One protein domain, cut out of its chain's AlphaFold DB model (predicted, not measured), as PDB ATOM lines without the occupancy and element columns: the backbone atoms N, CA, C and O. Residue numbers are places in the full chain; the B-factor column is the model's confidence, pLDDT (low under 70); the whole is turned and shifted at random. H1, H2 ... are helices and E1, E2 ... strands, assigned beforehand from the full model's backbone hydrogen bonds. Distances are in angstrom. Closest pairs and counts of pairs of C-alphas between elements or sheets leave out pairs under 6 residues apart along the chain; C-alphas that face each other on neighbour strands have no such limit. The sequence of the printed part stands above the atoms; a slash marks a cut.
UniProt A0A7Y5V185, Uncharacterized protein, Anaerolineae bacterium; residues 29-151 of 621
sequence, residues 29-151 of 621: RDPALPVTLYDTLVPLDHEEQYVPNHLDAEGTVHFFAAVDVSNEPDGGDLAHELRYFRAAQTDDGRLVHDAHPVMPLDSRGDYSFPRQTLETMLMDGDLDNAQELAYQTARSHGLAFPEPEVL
ATOM      1  N   ARG A  29     -43.878  39.803  -6.786       71.12
ATOM      2  CA  ARG A  29     -43.000  40.980  -6.754       71.12
ATOM      3  C   ARG A  29     -43.793  42.220  -6.388       71.12
ATOM      4  O   ARG A  29     -44.654  42.636  -7.157       71.12
ATOM      5  N   ASP A  30     -43.404  42.851  -5.288       68.31
ATOM      6  CA  ASP A  30     -43.853  44.186  -4.912       68.31
ATOM      7  C   ASP A  30     -42.634  45.127  -4.844       68.31
ATOM      8  O   ASP A  30     -41.662  44.811  -4.152       68.31
ATOM      9  N   PRO A  31     -42.628  46.264  -5.569       69.38
ATOM     10  CA  PRO A  31     -41.522  47.222  -5.537       69.38
ATOM     11  C   PRO A  31     -41.276  47.867  -4.162       69.38
ATOM     12  O   PRO A  31     -40.210  48.451  -3.968       69.38
ATOM     13  N   ALA A  32     -42.230  47.796  -3.231       69.62
ATOM     14  CA  ALA A  32     -42.086  48.284  -1.863       69.62
ATOM     15  C   ALA A  32     -41.382  47.277  -0.931       69.62
ATOM     16  O   ALA A  32     -40.930  47.666   0.148       69.62
ATOM     17  N   LEU A  33     -41.223  46.016  -1.347       79.56
ATOM     18  CA  LEU A  33     -40.470  45.015  -0.595       79.56
ATOM     19  C   LEU A  33     -38.996  44.960  -1.030       79.56
ATOM     20  O   LEU A  33     -38.681  45.006  -2.221       79.56
ATOM     21  N   PRO A  34     -38.051  44.781  -0.087       83.56
ATOM     22  CA  PRO A  34     -36.633  44.597  -0.409       83.56
ATOM     23  C   PRO A  34     -36.291  43.178  -0.905       83.56
ATOM     24  O   PRO A  34     -35.112  42.878  -1.122       83.56
ATOM     25  N   VAL A  35     -37.302  42.316  -1.053       87.81
ATOM     26  CA  VAL A  35     -37.216  40.890  -1.391       87.81
ATOM     27  C   VAL A  35     -38.206  40.540  -2.503       87.81
ATOM     28  O   VAL A  35     -39.198  41.233  -2.713       87.81
ATOM     29  N   THR A  36     -37.942  39.450  -3.216       88.00
ATOM     30  CA  THR A  36     -38.929  38.761  -4.053       88.00
ATOM     31  C   THR A  36     -39.471  37.571  -3.274       88.00
ATOM     32  O   THR A  36     -38.680  36.796  -2.736       88.00
ATOM     33  N   LEU A  37     -40.793  37.419  -3.221       88.06
ATOM     34  CA  LEU A  37     -41.435  36.269  -2.589       88.06
ATOM     35  C   LEU A  37     -41.717  35.200  -3.653       88.06
ATOM     36  O   LEU A  37     -42.158  35.514  -4.759       88.06
ATOM     37  N   TYR A  38     -41.433  33.946  -3.330       82.38
ATOM     38  CA  TYR A  38     -41.723  32.772  -4.162       82.38
ATOM     39  C   TYR A  38     -42.675  31.831  -3.419       82.38
ATOM     40  O   TYR A  38     -42.905  32.049  -2.231       82.38
ATOM     41  N   ASP A  39     -43.218  30.820  -4.112       70.75
ATOM     42  CA  ASP A  39     -44.157  29.801  -3.606       70.75
ATOM     43  C   ASP A  39     -44.091  29.594  -2.082       70.75
ATOM     44  O   ASP A  39     -43.019  29.332  -1.532       70.75
ATOM     45  N   THR A  40     -45.243  29.693  -1.405       75.31
ATOM     46  CA  THR A  40     -45.394  29.717   0.071       75.31
ATOM     47  C   THR A  40     -44.737  30.913   0.784       75.31
ATOM     48  O   THR A  40     -44.310  30.801   1.927       75.31
ATOM     49  N   LEU A  41     -44.677  32.074   0.117       86.31
ATOM     50  CA  LEU A  41     -44.166  33.345   0.656       86.31
ATOM     51  C   LEU A  41     -42.691  33.317   1.098       86.31
ATOM     52  O   LEU A  41     -42.301  34.025   2.021       86.31
ATOM     53  N   VAL A  42     -41.832  32.553   0.421       90.06
ATOM     54  CA  VAL A  42     -40.402  32.481   0.768       90.06
ATOM     55  C   VAL A  42     -39.646  33.716   0.242       90.06
ATOM     56  O   VAL A  42     -39.568  33.891  -0.979       90.06
ATOM     57  N   PRO A  43     -39.036  34.556   1.106       91.44
ATOM     58  CA  PRO A  43     -38.302  35.748   0.694       91.44
ATOM     59  C   PRO A  43     -36.882  35.444   0.210       91.44
ATOM     60  O   PRO A  43     -36.046  34.897   0.935       91.44
ATOM     61  N   LEU A  44     -36.589  35.887  -1.013       89.12
ATOM     62  CA  LEU A  44     -35.245  35.971  -1.575       89.12
ATOM     63  C   LEU A  44     -34.849  37.434  -1.765       89.12
ATOM     64  O   LEU A  44     -35.633  38.244  -2.259       89.12
ATOM     65  N   ASP A  45     -33.625  37.795  -1.406       87.44
ATOM     66  CA  ASP A  45     -33.126  39.143  -1.645       87.44
ATOM     67  C   ASP A  45     -32.824  39.401  -3.137       87.44
ATOM     68  O   ASP A  45     -32.976  38.548  -4.012       87.44
ATOM     69  N   HIS A  46     -32.379  40.616  -3.448       80.44
ATOM     70  CA  HIS A  46     -31.993  41.012  -4.808       80.44
ATOM     71  C   HIS A  46     -30.833  40.206  -5.436       80.44
ATOM     72  O   HIS A  46     -30.617  40.323  -6.642       80.44
ATOM     73  N   GLU A  47     -30.073  39.442  -4.647       83.62
ATOM     74  CA  GLU A  47     -29.034  38.516  -5.118       83.62
ATOM     75  C   GLU A  47     -29.564  37.075  -5.234       83.62
ATOM     76  O   GLU A  47     -28.778  36.150  -5.436       83.62
ATOM     77  N   GLU A  48     -30.884  36.889  -5.115       84.00
ATOM     78  CA  GLU A  48     -31.571  35.595  -5.061       84.00
ATOM     79  C   GLU A  48     -31.110  34.726  -3.874       84.00
ATOM     80  O   GLU A  48     -31.179  33.495  -3.919       84.00
ATOM     81  N   GLN A  49     -30.629  35.352  -2.792       85.69
ATOM     82  CA  GLN A  49     -30.245  34.655  -1.567       85.69
ATOM     83  C   GLN A  49     -31.412  34.581  -0.590       85.69
ATOM     84  O   GLN A  49     -32.172  35.532  -0.419       85.69
ATOM     85  N   TYR A  50     -31.526  33.435   0.079       89.69
ATOM     86  CA  TYR A  50     -32.545  33.194   1.093       89.69
ATOM     87  C   TYR A  50     -32.439  34.182   2.256       89.69
ATOM     88  O   TYR A  50     -31.370  34.328   2.855       89.69
ATOM     89  N   VAL A  51     -33.567  34.806   2.599       90.88
ATOM     90  CA  VAL A  51     -33.702  35.650   3.786       90.88
ATOM     91  C   VAL A  51     -34.340  34.826   4.913       90.88
ATOM     92  O   VAL A  51     -35.424  34.271   4.716       90.88
ATOM     93  N   PRO A  52     -33.703  34.729   6.097       93.25
ATOM     94  CA  PRO A  52     -34.303  34.086   7.262       93.25
ATOM     95  C   PRO A  52     -35.678  34.670   7.590       93.25
ATOM     96  O   PRO A  52     -35.828  35.885   7.722       93.25
ATOM     97  N   ASN A  53     -36.672  33.794   7.709       94.94
ATOM     98  CA  ASN A  53     -38.068  34.160   7.900       94.94
ATOM     99  C   ASN A  53     -38.800  33.122   8.763       94.94
ATOM    100  O   ASN A  53     -38.268  32.041   9.023       94.94
ATOM    101  N   HIS A  54     -40.008  33.479   9.185       94.25
ATOM    102  CA  HIS A  54     -40.964  32.607   9.858       94.25
ATOM    103  C   HIS A  54     -42.337  32.785   9.208       94.25
ATOM    104  O   HIS A  54     -42.748  33.925   9.026       94.25
ATOM    105  N   LEU A  55     -43.029  31.695   8.876       92.88
ATOM    106  CA  LEU A  55     -44.428  31.714   8.446       92.88
ATOM    107  C   LEU A  55     -45.289  31.314   9.647       92.88
ATOM    108  O   LEU A  55     -45.089  30.223  10.185       92.88
ATOM    109  N   ASP A  56     -46.182  32.199  10.079       87.25
ATOM    110  CA  ASP A  56     -47.061  31.944  11.220       87.25
ATOM    111  C   ASP A  56     -48.286  31.081  10.846       87.25
ATOM    112  O   ASP A  56     -48.451  30.640   9.704       87.25
ATOM    113  N   ALA A  57     -49.136  30.792  11.835       82.81
ATOM    114  CA  ALA A  57     -50.341  29.983  11.642       82.81
ATOM    115  C   ALA A  57     -51.430  30.690  10.813       82.81
ATOM    116  O   ALA A  57     -52.308  30.016  10.279       82.81
ATOM    117  N   GLU A  58     -51.362  32.016  10.698       79.06
ATOM    118  CA  GLU A  58     -52.300  32.855   9.946       79.06
ATOM    119  C   GLU A  58     -51.851  33.051   8.486       79.06
ATOM    120  O   GLU A  58     -52.522  33.723   7.708       79.06
ATOM    121  N   GLY A  59     -50.722  32.453   8.084       85.56
ATOM    122  CA  GLY A  59     -50.194  32.560   6.724       85.56
ATOM    123  C   GLY A  59     -49.405  33.846   6.461       85.56
ATOM    124  O   GLY A  59     -49.146  34.176   5.302       85.56
ATOM    125  N   THR A  60     -48.978  34.556   7.508       89.94
ATOM    126  CA  THR A  60     -48.119  35.739   7.408       89.94
ATOM    127  C   THR A  60     -46.647  35.349   7.526       89.94
ATOM    128  O   THR A  60     -46.212  34.708   8.481       89.94
ATOM    129  N   VAL A  61     -45.835  35.752   6.544       93.69
ATOM    130  CA  VAL A  61     -44.378  35.636   6.605       93.69
ATOM    131  C   VAL A  61     -43.764  36.846   7.305       93.69
ATOM    132  O   VAL A  61     -44.016  37.998   6.956       93.69
ATOM    133  N   HIS A  62     -42.889  36.578   8.266       94.38
ATOM    134  CA  HIS A  62     -42.141  37.561   9.037       94.38
ATOM    135  C   HIS A  62     -40.662  37.479   8.685       94.38
ATOM    136  O   HIS A  62     -40.082  36.392   8.698       94.38
ATOM    137  N   PHE A  63     -40.018  38.611   8.409       95.19
ATOM    138  CA  PHE A  63     -38.582  38.648   8.124       95.19
ATOM    139  C   PHE A  63     -37.961  40.009   8.453       95.19
ATOM    140  O   PHE A  63     -38.650  41.013   8.610       95.19
ATOM    141  N   PHE A  64     -36.631  40.054   8.547       93.88
ATOM    142  CA  PHE A  64     -35.879  41.296   8.729       93.88
ATOM    143  C   PHE A  64     -35.026  41.576   7.498       93.88
ATOM    144  O   PHE A  64     -34.328  40.695   6.998       93.88
ATOM    145  N   ALA A  65     -35.039  42.819   7.021       91.19
ATOM    146  CA  ALA A  65     -34.244  43.209   5.865       91.19
ATOM    147  C   ALA A  65     -33.699  44.634   5.989       91.19
ATOM    148  O   ALA A  65     -34.314  45.523   6.578       91.19
ATOM    149  N   ALA A  66     -32.513  44.841   5.414       88.94
ATOM    150  CA  ALA A  66     -31.893  46.153   5.314       88.94
ATOM    151  C   ALA A  66     -32.422  46.898   4.081       88.94
ATOM    152  O   ALA A  66     -32.281  46.413   2.950       88.94
ATOM    153  N   VAL A  67     -32.975  48.087   4.303       86.06
ATOM    154  CA  VAL A  67     -33.492  48.990   3.269       86.06
ATOM    155  C   VAL A  67     -32.604  50.219   3.106       86.06
ATOM    156  O   VAL A  67     -31.946  50.660   4.048       86.06
ATOM    157  N   ASP A  68     -32.580  50.758   1.889       81.88
ATOM    158  CA  ASP A  68     -31.983  52.060   1.590       81.88
ATOM    159  C   ASP A  68     -33.048  53.142   1.806       81.88
ATOM    160  O   ASP A  68     -34.061  53.169   1.107       81.88
ATOM    161  N   VAL A  69     -32.821  54.014   2.789       76.50
ATOM    162  CA  VAL A  69     -33.747  55.096   3.177       76.50
ATOM    163  C   VAL A  69     -33.250  56.473   2.730       76.50
ATOM    164  O   VAL A  69     -33.852  57.491   3.057       76.50
ATOM    165  N   SER A  70     -32.180  56.529   1.929       67.81
ATOM    166  CA  SER A  70     -31.535  57.786   1.517       67.81
ATOM    167  C   SER A  70     -32.416  58.713   0.664       67.81
ATOM    168  O   SER A  70     -32.100  59.894   0.511       67.81
ATOM    169  N   ASN A  71     -33.518  58.192   0.115       57.00
ATOM    170  CA  ASN A  71     -34.489  58.940  -0.687       57.00
ATOM    171  C   ASN A  71     -35.810  59.230   0.056       57.00
ATOM    172  O   ASN A  71     -36.705  59.829  -0.544       57.00
ATOM    173  N   GLU A  72     -35.965  58.813   1.319       59.09
ATOM    174  CA  GLU A  72     -37.179  59.088   2.099       59.09
ATOM    175  C   GLU A  72     -37.175  60.548   2.610       59.09
ATOM    176  O   GLU A  72     -36.152  61.028   3.100       59.09
ATOM    177  N   PRO A  73     -38.300  61.286   2.512       49.66
ATOM    178  CA  PRO A  73     -38.361  62.717   2.838       49.66
ATOM    179  C   PRO A  73     -38.075  63.042   4.316       49.66
ATOM    180  O   PRO A  73     -37.655  64.162   4.609       49.66
ATOM    181  N   ASP A  74     -38.256  62.064   5.210       55.22
ATOM    182  CA  ASP A  74     -37.986  62.153   6.652       55.22
ATOM    183  C   ASP A  74     -36.718  61.381   7.081       55.22
ATOM    184  O   ASP A  74     -36.334  61.406   8.255       55.22
ATOM    185  N   GLY A  75     -36.033  60.717   6.140       49.97
ATOM    186  CA  GLY A  75     -34.771  60.023   6.381       49.97
ATOM    187  C   GLY A  75     -33.659  61.049   6.585       49.97
ATOM    188  O   GLY A  75     -33.294  61.766   5.660       49.97
ATOM    189  N   GLY A  76     -33.148  61.183   7.811       54.25
ATOM    190  CA  GLY A  76     -32.019  62.071   8.123       54.25
ATOM    191  C   GLY A  76     -30.716  61.680   7.395       54.25
ATOM    192  O   GLY A  76     -30.725  61.088   6.327       54.25
ATOM    193  N   ASP A  77     -29.546  61.935   7.989       59.00
ATOM    194  CA  ASP A  77     -28.237  61.524   7.423       59.00
ATOM    195  C   ASP A  77     -28.024  59.978   7.351       59.00
ATOM    196  O   ASP A  77     -26.896  59.505   7.207       59.00
ATOM    197  N   LEU A  78     -29.083  59.170   7.487       62.94
ATOM    198  CA  LEU A  78     -29.043  57.709   7.464       62.94
ATOM    199  C   LEU A  78     -29.114  57.190   6.026       62.94
ATOM    200  O   LEU A  78     -30.029  57.514   5.277       62.94
ATOM    201  N   ALA A  79     -28.151  56.347   5.651       74.62
ATOM    202  CA  ALA A  79     -28.142  55.703   4.339       74.62
ATOM    203  C   ALA A  79     -28.915  54.373   4.331       74.62
ATOM    204  O   ALA A  79     -29.477  54.004   3.307       74.62
ATOM    205  N   HIS A  80     -28.939  53.645   5.453       83.88
ATOM    206  CA  HIS A  80     -29.581  52.335   5.543       83.88
ATOM    207  C   HIS A  80     -30.272  52.143   6.894       83.88
ATOM    208  O   HIS A  80     -29.841  52.687   7.912       83.88
ATOM    209  N   GLU A  81     -31.316  51.323   6.906       88.19
ATOM    210  CA  GLU A  81     -32.084  50.980   8.102       88.19
ATOM    211  C   GLU A  81     -32.463  49.494   8.073       88.19
ATOM    212  O   GLU A  81     -32.794  48.948   7.021       88.19
ATOM    213  N   LEU A  82     -32.392  48.826   9.224       91.25
ATOM    214  CA  LEU A  82     -32.965  47.500   9.416       91.25
ATOM    215  C   LEU A  82     -34.456  47.661   9.710       91.25
ATOM    216  O   LEU A  82     -34.817  48.321  10.688       91.25
ATOM    217  N   ARG A  83     -35.304  47.022   8.905       92.19
ATOM    218  CA  ARG A  83     -36.753  46.966   9.118       92.19
ATOM    219  C   ARG A  83     -37.215  45.531   9.364       92.19
ATOM    220  O   ARG A  83     -36.641  44.582   8.827       92.19
ATOM    221  N   TYR A  84     -38.235  45.406  10.199       92.94
ATOM    222  CA  TYR A  84     -39.060  44.213  10.353       92.94
ATOM    223  C   TYR A  84     -40.183  44.270   9.327       92.94
ATOM    224  O   TYR A  84     -40.796  45.324   9.201       92.94
ATOM    225  N   PHE A  85     -40.435  43.176   8.623       91.88
ATOM    226  CA  PHE A  85     -41.479  43.059   7.616       91.88
ATOM    227  C   PHE A  85     -42.441  41.943   7.987       91.88
ATOM    228  O   PHE A  85     -42.018  40.888   8.474       91.88
ATOM    229  N   ARG A  86     -43.713  42.169   7.683       91.56
ATOM    230  CA  ARG A  86     -44.753  41.144   7.644       91.56
ATOM    231  C   ARG A  86     -45.362  41.154   6.255       91.56
ATOM    232  O   ARG A  86     -45.607  42.236   5.732       91.56
ATOM    233  N   ALA A  87     -45.584  39.996   5.651       87.62
ATOM    234  CA  ALA A  87     -46.254  39.898   4.361       87.62
ATOM    235  C   ALA A  87     -47.183  38.683   4.314       87.62
ATOM    236  O   ALA A  87     -46.824  37.629   4.819       87.62
ATOM    237  N   ALA A  88     -48.343  38.805   3.686       85.62
ATOM    238  CA  ALA A  88     -49.284  37.707   3.489       85.62
ATOM    239  C   ALA A  88     -49.857  37.761   2.071       85.62
ATOM    240  O   ALA A  88     -49.875  38.823   1.441       85.62
ATOM    241  N   GLN A  89     -50.306  36.615   1.567       81.00
ATOM    242  CA  GLN A  89     -51.099  36.555   0.346       81.00
ATOM    243  C   GLN A  89     -52.574  36.462   0.733       81.00
ATOM    244  O   GLN A  89     -52.940  35.592   1.515       81.00
ATOM    245  N   THR A  90     -53.393  37.366   0.213       69.44
ATOM    246  CA  THR A  90     -54.850  37.342   0.385       69.44
ATOM    247  C   THR A  90     -55.483  36.281  -0.517       69.44
ATOM    248  O   THR A  90     -54.860  35.828  -1.482       69.44
ATOM    249  N   ASP A  91     -56.732  35.903  -0.237       55.94
ATOM    250  CA  ASP A  91     -57.454  34.855  -0.980       55.94
ATOM    251  C   ASP A  91     -57.626  35.175  -2.478       55.94
ATOM    252  O   ASP A  91     -57.667  34.276  -3.317       55.94
ATOM    253  N   ASP A  92     -57.635  36.460  -2.841       51.56
ATOM    254  CA  ASP A  92     -57.654  36.954  -4.225       51.56
ATOM    255  C   ASP A  92     -56.259  36.979  -4.896       51.56
ATOM    256  O   ASP A  92     -56.084  37.479  -6.011       51.56
ATOM    257  N   GLY A  93     -55.239  36.438  -4.224       61.97
ATOM    258  CA  GLY A  93     -53.876  36.298  -4.722       61.97
ATOM    259  C   GLY A  93     -53.008  37.555  -4.607       61.97
ATOM    260  O   GLY A  93     -51.853  37.517  -5.056       61.97
ATOM    261  N   ARG A  94     -53.500  38.655  -4.017       68.94
ATOM    262  CA  ARG A  94     -52.706  39.878  -3.805       68.94
ATOM    263  C   ARG A  94     -51.719  39.704  -2.658       68.94
ATOM    264  O   ARG A  94     -51.935  38.945  -1.724       68.94
ATOM    265  N   LEU A  95     -50.617  40.445  -2.727       75.00
ATOM    266  CA  LEU A  95     -49.636  40.502  -1.652       75.00
ATOM    267  C   LEU A  95     -49.894  41.737  -0.784       75.00
ATOM    268  O   LEU A  95     -49.894  42.855  -1.300       75.00
ATOM    269  N   VAL A  96     -50.071  41.539   0.520       75.69
ATOM    270  CA  VAL A  96     -50.188  42.605   1.525       75.69
ATOM    271  C   VAL A  96     -48.975  42.567   2.443       75.69
ATOM    272  O   VAL A  96     -48.481  41.489   2.762       75.69
ATOM    273  N   HIS A  97     -48.446  43.726   2.834       82.62
ATOM    274  CA  HIS A  97     -47.284  43.795   3.719       82.62
ATOM    275  C   HIS A  97     -47.203  45.111   4.485       82.62
ATOM    276  O   HIS A  97     -47.720  46.140   4.048       82.62
ATOM    277  N   ASP A  98     -46.507  45.079   5.618       82.19
ATOM    278  CA  ASP A  98     -46.061  46.270   6.328       82.19
ATOM    279  C   ASP A  98     -44.602  46.157   6.775       82.19
ATOM    280  O   ASP A  98     -43.956  45.109   6.657       82.19
ATOM    281  N   ALA A  99     -44.053  47.289   7.224       87.88
ATOM    282  CA  ALA A  99     -42.678  47.366   7.680       87.88
ATOM    283  C   ALA A  99     -42.505  48.335   8.853       87.88
ATOM    284  O   ALA A  99     -43.024  49.455   8.834       87.88
ATOM    285  N   HIS A 100     -41.694  47.941   9.835       86.94
ATOM    286  CA  HIS A 100     -41.395  48.740  11.022       86.94
ATOM    287  C   HIS A 100     -39.882  48.938  11.222       86.94
ATOM    288  O   HIS A 100     -39.116  47.974  11.118       86.94
ATOM    289  N   PRO A 101     -39.420  50.167  11.525       90.50
ATOM    290  CA  PRO A 101     -38.005  50.474  11.726       90.50
ATOM    291  C   PRO A 101     -37.464  49.865  13.025       90.50
ATOM    292  O   PRO A 101     -38.031  50.064  14.097       90.50
ATOM    293  N   VAL A 102     -36.337  49.151  12.938       91.25
ATOM    294  CA  VAL A 102     -35.696  48.468  14.078       91.25
ATOM    295  C   VAL A 102     -34.423  49.181  14.517       91.25
ATOM    296  O   VAL A 102     -34.244  49.462  15.699       91.25
ATOM    297  N   MET A 103     -33.512  49.473  13.585       91.81
ATOM    298  CA  MET A 103     -32.277  50.200  13.896       91.81
ATOM    299  C   MET A 103     -31.625  50.809  12.648       91.81
ATOM    300  O   MET A 103     -31.724  50.230  11.565       91.81
ATOM    301  N   PRO A 104     -30.888  51.925  12.780       89.62
ATOM    302  CA  PRO A 104     -30.056  52.442  11.699       89.62
ATOM    303  C   PRO A 104     -28.892  51.492  11.379       89.62
ATOM    304  O   PRO A 104     -28.353  50.835  12.273       89.62
ATOM    305  N   LEU A 105     -28.467  51.467  10.115       85.31
ATOM    306  CA  LEU A 105     -27.329  50.681   9.636       85.31
ATOM    307  C   LEU A 105     -26.308  51.565   8.908       85.31
ATOM    308  O   LEU A 105     -26.665  52.462   8.142       85.31
ATOM    309  N   ASP A 106     -25.021  51.255   9.081       81.19
ATOM    310  CA  ASP A 106     -23.936  51.939   8.361       81.19
ATOM    311  C   ASP A 106     -23.889  51.529   6.874       81.19
ATOM    312  O   ASP A 106     -23.496  52.308   6.001       81.19
ATOM    313  N   SER A 107     -24.287  50.290   6.567       80.50
ATOM    314  CA  SER A 107     -24.372  49.755   5.205       80.50
ATOM    315  C   SER A 107     -25.400  48.626   5.110       80.50
ATOM    316  O   SER A 107     -25.680  47.961   6.104       80.50
ATOM    317  N   ARG A 108     -25.912  48.345   3.906       72.81
ATOM    318  CA  ARG A 108     -26.886  47.262   3.665       72.81
ATOM    319  C   ARG A 108     -26.421  45.873   4.130       72.81
ATOM    320  O   ARG A 108     -27.231  45.064   4.574       72.81
ATOM    321  N   GLY A 109     -25.122  45.597   4.004       69.75
ATOM    322  CA  GLY A 109     -24.509  44.319   4.376       69.75
ATOM    323  C   GLY A 109     -24.077  44.234   5.839       69.75
ATOM    324  O   GLY A 109     -23.367  43.297   6.200       69.75
ATOM    325  N   ASP A 110     -24.433  45.220   6.665       75.50
ATOM    326  CA  ASP A 110     -24.048  45.223   8.067       75.50
ATOM    327  C   ASP A 110     -24.854  44.179   8.863       75.50
ATOM    328  O   ASP A 110     -26.082  44.087   8.765       75.50
ATOM    329  N   TYR A 111     -24.133  43.381   9.650       74.12
ATOM    330  CA  TYR A 111     -24.666  42.350  10.547       74.12
ATOM    331  C   TYR A 111     -24.472  42.792  11.999       74.12
ATOM    332  O   TYR A 111     -23.943  42.069  12.848       74.12
ATOM    333  N   SER A 112     -24.861  44.034  12.272       77.81
ATOM    334  CA  SER A 112     -24.832  44.596  13.613       77.81
ATOM    335  C   SER A 112     -25.843  43.889  14.517       77.81
ATOM    336  O   SER A 112     -26.927  43.480  14.094       77.81
ATOM    337  N   PHE A 113     -25.476  43.720  15.787       78.81
ATOM    338  CA  PHE A 113     -26.403  43.218  16.797       78.81
ATOM    339  C   PHE A 113     -27.617  44.165  16.888       78.81
ATOM    340  O   PHE A 113     -27.389  45.374  16.981       78.81
ATOM    341  N   PRO A 114     -28.867  43.651  16.895       83.94
ATOM    342  CA  PRO A 114     -29.254  42.251  17.124       83.94
ATOM    343  C   PRO A 114     -29.644  41.432  15.879       83.94
ATOM    344  O   PRO A 114     -30.217  40.358  16.046       83.94
ATOM    345  N   ARG A 115     -29.339  41.868  14.648       88.12
ATOM    346  CA  ARG A 115     -29.850  41.245  13.407       88.12
ATOM    347  C   ARG A 115     -29.722  39.717  13.367       88.12
ATOM    348  O   ARG A 115     -30.715  39.030  13.171       88.12
ATOM    349  N   GLN A 116     -28.529  39.182  13.627       89.00
ATOM    350  CA  GLN A 116     -28.301  37.730  13.609       89.00
ATOM    351  C   GLN A 116     -29.149  36.985  14.658       89.00
ATOM    352  O   GLN A 116     -29.584  35.859  14.429       89.00
ATOM    353  N   THR A 117     -29.366  37.599  15.823       91.50
ATOM    354  CA  THR A 117     -30.191  37.029  16.893       91.50
ATOM    355  C   THR A 117     -31.660  37.006  16.484       91.50
ATOM    356  O   THR A 117     -32.290  35.966  16.627       91.50
ATOM    357  N   LEU A 118     -32.163  38.102  15.908       93.69
ATOM    358  CA  LEU A 118     -33.525  38.196  15.378       93.69
ATOM    359  C   LEU A 118     -33.783  37.149  14.283       93.69
ATOM    360  O   LEU A 118     -34.767  36.422  14.339       93.69
ATOM    361  N   GLU A 119     -32.861  37.020  13.327       92.00
ATOM    362  CA  GLU A 119     -32.946  36.029  12.247       92.00
ATOM    363  C   GLU A 119     -32.937  34.586  12.783       92.00
ATOM    364  O   GLU A 119     -33.658  33.734  12.272       92.00
ATOM    365  N   THR A 120     -32.151  34.310  13.830       92.88
ATOM    366  CA  THR A 120     -32.122  32.987  14.480       92.88
ATOM    367  C   THR A 120     -33.440  32.690  15.195       92.88
ATOM    368  O   THR A 120     -33.976  31.602  15.024       92.88
ATOM    369  N   MET A 121     -33.989  33.661  15.935       94.06
ATOM    370  CA  MET A 121     -35.277  33.515  16.623       94.06
ATOM    371  C   MET A 121     -36.412  33.203  15.640       94.06
ATOM    372  O   MET A 121     -37.178  32.278  15.886       94.06
ATOM    373  N   LEU A 122     -36.472  33.890  14.490       94.19
ATOM    374  CA  LEU A 122     -37.468  33.586  13.452       94.19
ATOM    375  C   LEU A 122     -37.332  32.156  12.911       94.19
ATOM    376  O   LEU A 122     -38.323  31.438  12.807       94.19
ATOM    377  N   MET A 123     -36.110  31.713  12.602       91.44
ATOM    378  CA  MET A 123     -35.882  30.350  12.102       91.44
ATOM    379  C   MET A 123     -36.225  29.267  13.133       91.44
ATOM    380  O   MET A 123     -36.633  28.172  12.746       91.44
ATOM    381  N   ASP A 124     -36.083  29.568  14.425       93.31
ATOM    382  CA  ASP A 124     -36.454  28.674  15.525       93.31
ATOM    383  C   ASP A 124     -37.964  28.728  15.855       93.31
ATOM    384  O   ASP A 124     -38.430  27.979  16.715       93.31
ATOM    385  N   GLY A 125     -38.737  29.580  15.167       90.44
ATOM    386  CA  GLY A 125     -40.173  29.777  15.391       90.44
ATOM    387  C   GLY A 125     -40.515  30.605  16.630       90.44
ATOM    388  O   GLY A 125     -41.652  30.589  17.088       90.44
ATOM    389  N   ASP A 126     -39.539  31.321  17.183       94.38
ATOM    390  CA  ASP A 126     -39.675  32.144  18.384       94.38
ATOM    391  C   ASP A 126     -40.054  33.590  18.016       94.38
ATOM    392  O   ASP A 126     -39.288  34.541  18.218       94.38
ATOM    393  N   LEU A 127     -41.222  33.735  17.381       93.50
ATOM    394  CA  LEU A 127     -41.709  35.002  16.830       93.50
ATOM    395  C   LEU A 127     -41.882  36.076  17.913       93.50
ATOM    396  O   LEU A 127     -41.404  37.199  17.730       93.50
ATOM    397  N   ASP A 128     -42.480  35.723  19.052       91.38
ATOM    398  CA  ASP A 128     -42.760  36.651  20.154       91.38
ATOM    399  C   ASP A 128     -41.476  37.303  20.686       91.38
ATOM    400  O   ASP A 128     -41.381  38.526  20.821       91.38
ATOM    401  N   ASN A 129     -40.430  36.503  20.933       92.00
ATOM    402  CA  ASN A 129     -39.153  37.035  21.410       92.00
ATOM    403  C   ASN A 129     -38.422  37.841  20.328       92.00
ATOM    404  O   ASN A 129     -37.726  38.808  20.658       92.00
ATOM    405  N   ALA A 130     -38.575  37.481  19.048       94.44
ATOM    406  CA  ALA A 130     -38.024  38.264  17.945       94.44
ATOM    407  C   ALA A 130     -38.675  39.656  17.868       94.44
ATOM    408  O   ALA A 130     -37.968  40.660  17.752       94.44
ATOM    409  N   GLN A 131     -40.005  39.731  17.977       94.31
ATOM    410  CA  GLN A 131     -40.753  40.989  17.980       94.31
ATOM    411  C   GLN A 131     -40.417  41.847  19.207       94.31
ATOM    412  O   GLN A 131     -40.133  43.036  19.059       94.31
ATOM    413  N   GLU A 132     -40.351  41.252  20.401       94.75
ATOM    414  CA  GLU A 132     -39.992  41.969  21.631       94.75
ATOM    415  C   GLU A 132     -38.562  42.528  21.571       94.75
ATOM    416  O   GLU A 132     -38.320  43.692  21.907       94.75
ATOM    417  N   LEU A 133     -37.595  41.749  21.073       94.69
ATOM    418  CA  LEU A 133     -36.225  42.230  20.902       94.69
ATOM    419  C   LEU A 133     -36.140  43.353  19.855       94.69
ATOM    420  O   LEU A 133     -35.393  44.320  20.053       94.69
ATOM    421  N   ALA A 134     -36.900  43.257  18.761       94.56
ATOM    422  CA  ALA A 134     -36.979  44.302  17.744       94.56
ATOM    423  C   ALA A 134     -37.578  45.599  18.313       94.56
ATOM    424  O   ALA A 134     -36.973  46.663  18.156       94.56
ATOM    425  N   TYR A 135     -38.681  45.504  19.061       94.31
ATOM    426  CA  TYR A 135     -39.315  46.624  19.757       94.31
ATOM    427  C   TYR A 135     -38.359  47.306  20.747       94.31
ATOM    428  O   TYR A 135     -38.154  48.525  20.691       94.31
ATOM    429  N   GLN A 136     -37.695  46.539  21.621       94.44
ATOM    430  CA  GLN A 136     -36.729  47.084  22.583       94.44
ATOM    431  C   GLN A 136     -35.556  47.790  21.888       94.44
ATOM    432  O   GLN A 136     -35.095  48.846  22.342       94.44
ATOM    433  N   THR A 137     -35.092  47.231  20.769       93.75
ATOM    434  CA  THR A 137     -34.010  47.806  19.964       93.75
ATOM    435  C   THR A 137     -34.447  49.120  19.326       93.75
ATOM    436  O   THR A 137     -33.787  50.140  19.544       93.75
ATOM    437  N   ALA A 138     -35.595  49.139  18.648       92.69
ATOM    438  CA  ALA A 138     -36.173  50.337  18.041       92.69
ATOM    439  C   ALA A 138     -36.356  51.460  19.063       92.69
ATOM    440  O   ALA A 138     -35.913  52.594  18.852       92.69
ATOM    441  N   ARG A 139     -36.902  51.126  20.236       92.62
ATOM    442  CA  ARG A 139     -37.089  52.064  21.345       92.62
ATOM    443  C   ARG A 139     -35.770  52.655  21.841       92.62
ATOM    444  O   ARG A 139     -35.722  53.840  22.168       92.62
ATOM    445  N   SER A 140     -34.689  51.872  21.876       93.00
ATOM    446  CA  SER A 140     -33.357  52.366  22.262       93.00
ATOM    447  C   SER A 140     -32.784  53.388  21.268       93.00
ATOM    448  O   SER A 140     -32.019  54.270  21.664       93.00
ATOM    449  N   HIS A 141     -33.211  53.305  20.004       87.19
ATOM    450  CA  HIS A 141     -32.852  54.222  18.924       87.19
ATOM    451  C   HIS A 141     -33.870  55.356  18.711       87.19
ATOM    452  O   HIS A 141     -33.614  56.250  17.906       87.19
ATOM    453  N   GLY A 142     -34.985  55.368  19.449       87.75
ATOM    454  CA  GLY A 142     -36.051  56.362  19.299       87.75
ATOM    455  C   GLY A 142     -36.885  56.193  18.025       87.75
ATOM    456  O   GLY A 142     -37.454  57.173  17.549       87.75
ATOM    457  N   LEU A 143     -36.933  54.981  17.471       87.44
ATOM    458  CA  LEU A 143     -37.699  54.631  16.276       87.44
ATOM    459  C   LEU A 143     -39.120  54.179  16.647       87.44
ATOM    460  O   LEU A 143     -39.359  53.668  17.742       87.44
ATOM    461  N   ALA A 144     -40.063  54.386  15.727       83.62
ATOM    462  CA  ALA A 144     -41.472  54.053  15.917       83.62
ATOM    463  C   ALA A 144     -41.747  52.589  15.535       83.62
ATOM    464  O   ALA A 144     -42.101  52.294  14.395       83.62
ATOM    465  N   PHE A 145     -41.585  51.685  16.500       87.25
ATOM    466  CA  PHE A 145     -41.978  50.276  16.401       87.25
ATOM    467  C   PHE A 145     -43.139  50.017  17.388       87.25
ATOM    468  O   PHE A 145     -42.990  50.388  18.557       87.25
ATOM    469  N   PRO A 146     -44.287  49.453  16.958       83.25
ATOM    470  CA  PRO A 146     -45.434  49.184  17.840       83.25
ATOM    471  C   PRO A 146     -45.106  48.178  18.954       83.25
ATOM    472  O   PRO A 146     -44.238  47.334  18.777       83.25
ATOM    473  N   GLU A 147     -45.791  48.231  20.099       85.06
ATOM    474  CA  GLU A 147     -45.590  47.188  21.122       85.06
ATOM    475  C   GLU A 147     -46.089  45.835  20.575       85.06
ATOM    476  O   GLU A 147     -47.134  45.826  19.921       85.06
ATOM    477  N   PRO A 148     -45.383  44.708  20.798       83.81
ATOM    478  CA  PRO A 148     -45.747  43.423  20.187       83.81
ATOM    479  C   PRO A 148     -47.190  42.986  20.472       83.81
ATOM    480  O   PRO A 148     -47.885  42.544  19.565       83.81
ATOM    481  N   GLU A 149     -47.672  43.208  21.699       77.31
ATOM    482  CA  GLU A 149     -49.041  42.871  22.132       77.31
ATOM    483  C   GLU A 149     -50.138  43.710  21.449       77.31
ATOM    484  O   GLU A 149     -51.316  43.373  21.531       77.31
ATOM    485  N   VAL A 150     -49.771  44.817  20.795       77.00
ATOM    486  CA  VAL A 150     -50.696  45.728  20.094       77.00
ATOM    487  C   VAL A 150     -50.261  45.970  18.652       77.00
ATOM    488  O   VAL A 150     -50.600  47.003  18.065       77.00
ATOM    489  N   LEU A 151     -49.484  45.046  18.074       73.62
ATOM    490  CA  LEU A 151     -49.188  45.093  16.650       73.62
ATOM    491  C   LEU A 151     -50.524  45.129  15.899       73.62
ATOM    492  O   LEU A 151     -51.362  44.252  16.109       73.62
TER     493      LEU A 151
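Overview. This is residues 29 to 151 of the 621 residues of an uncharacterized protein of Anaerolineae bacterium (UniProt A0A7Y5V185). A twisted sheet of four strands, E3 to E6, whose three long strands E4, E5 and E6 each bend, is covered by a helical hairpin, H1 and H2, with the two helices side by side and running along the strands. A small strand hairpin, E1 and E2, lies away from both helices, with E2 close to E3 and to the first residues of E4. The printed part has 123 residues, with six named strands followed by two named helices; the sheet's order is E3, E4, E5, E6, antiparallel throughout, and the class is mixed, helices and strands. The whole is compact, with a radius of gyration of the C-alphas of 13.9 A and spans of 39 by 29 by 24 A.

Arrangement. E1, residues 35 to 38, and E2, residues 42 to 45, form an antiparallel hairpin, with N 36 and O 44 2.8 A apart. The closest C-alphas of E2 and E3, residues 53 to 55, are those of Pro 43 and Asn 53, 7.4 A apart. E3 begins a meander, each strand the antiparallel neighbour of the one before, that runs on through E4, residues 60 to 68, E5, residues 80 to 89, and E6, residues 95 to 105. Within hydrogen-bond range are N 62 and O 54 at 2.8 A, N 61 and O 87 at 2.7 A, and N 84 and O 100 at 2.9 A. E4 bends by 59 degrees at residue 64, E5 by 52 degrees at residue 84 and E6 by 70 degrees at residue 102. H1, residues 115 to 123, is on this sheet at a height of 8.9 A, over E4 and only just over E5, where 3 of its C-alphas fall; the C-alphas of His 54 and Leu 122, the closest of E3 and H1, are 5.1 A apart. H2, residues 127 to 141, is on the sheet at a height of 9.0 A, over E4, E5 and E6; its closest C-alphas to E6 are those of Ala 138 and Val 102, 4.4 A apart. H1 and H2 touch, with Leu 118 and Ala 130 closest at 5.2 A between C-alphas, at a shallow tilt of 19 degrees, opposite ways. In both helices every O i to N i+4 pair is within hydrogen-bond range.

Along the chain. E1 begins at C-alpha 35, (-37.216, 40.890, -1.391). E4 spans 23.7 A, E5 27.2 A and E6 27.0 A, while E1, E2 and E3 span 9.7 A, 10.2 A and 6.8 A. H1 spans 12.5 A and H2 21.3 A, ending at C-alpha 141, (-32.852, 54.222, 18.924).

Size, cuts and confidence. The C-alphas of Asp 77 and Asp 91, the two farthest apart, are 40.4 A apart. The printed part has no cut, and the link from E4 to E5, 11 residues, is long. The mean pLDDT of the printed part is 83.2; residues 30 to 32, 70 to 78, 90 to 94 and 109 are under 70.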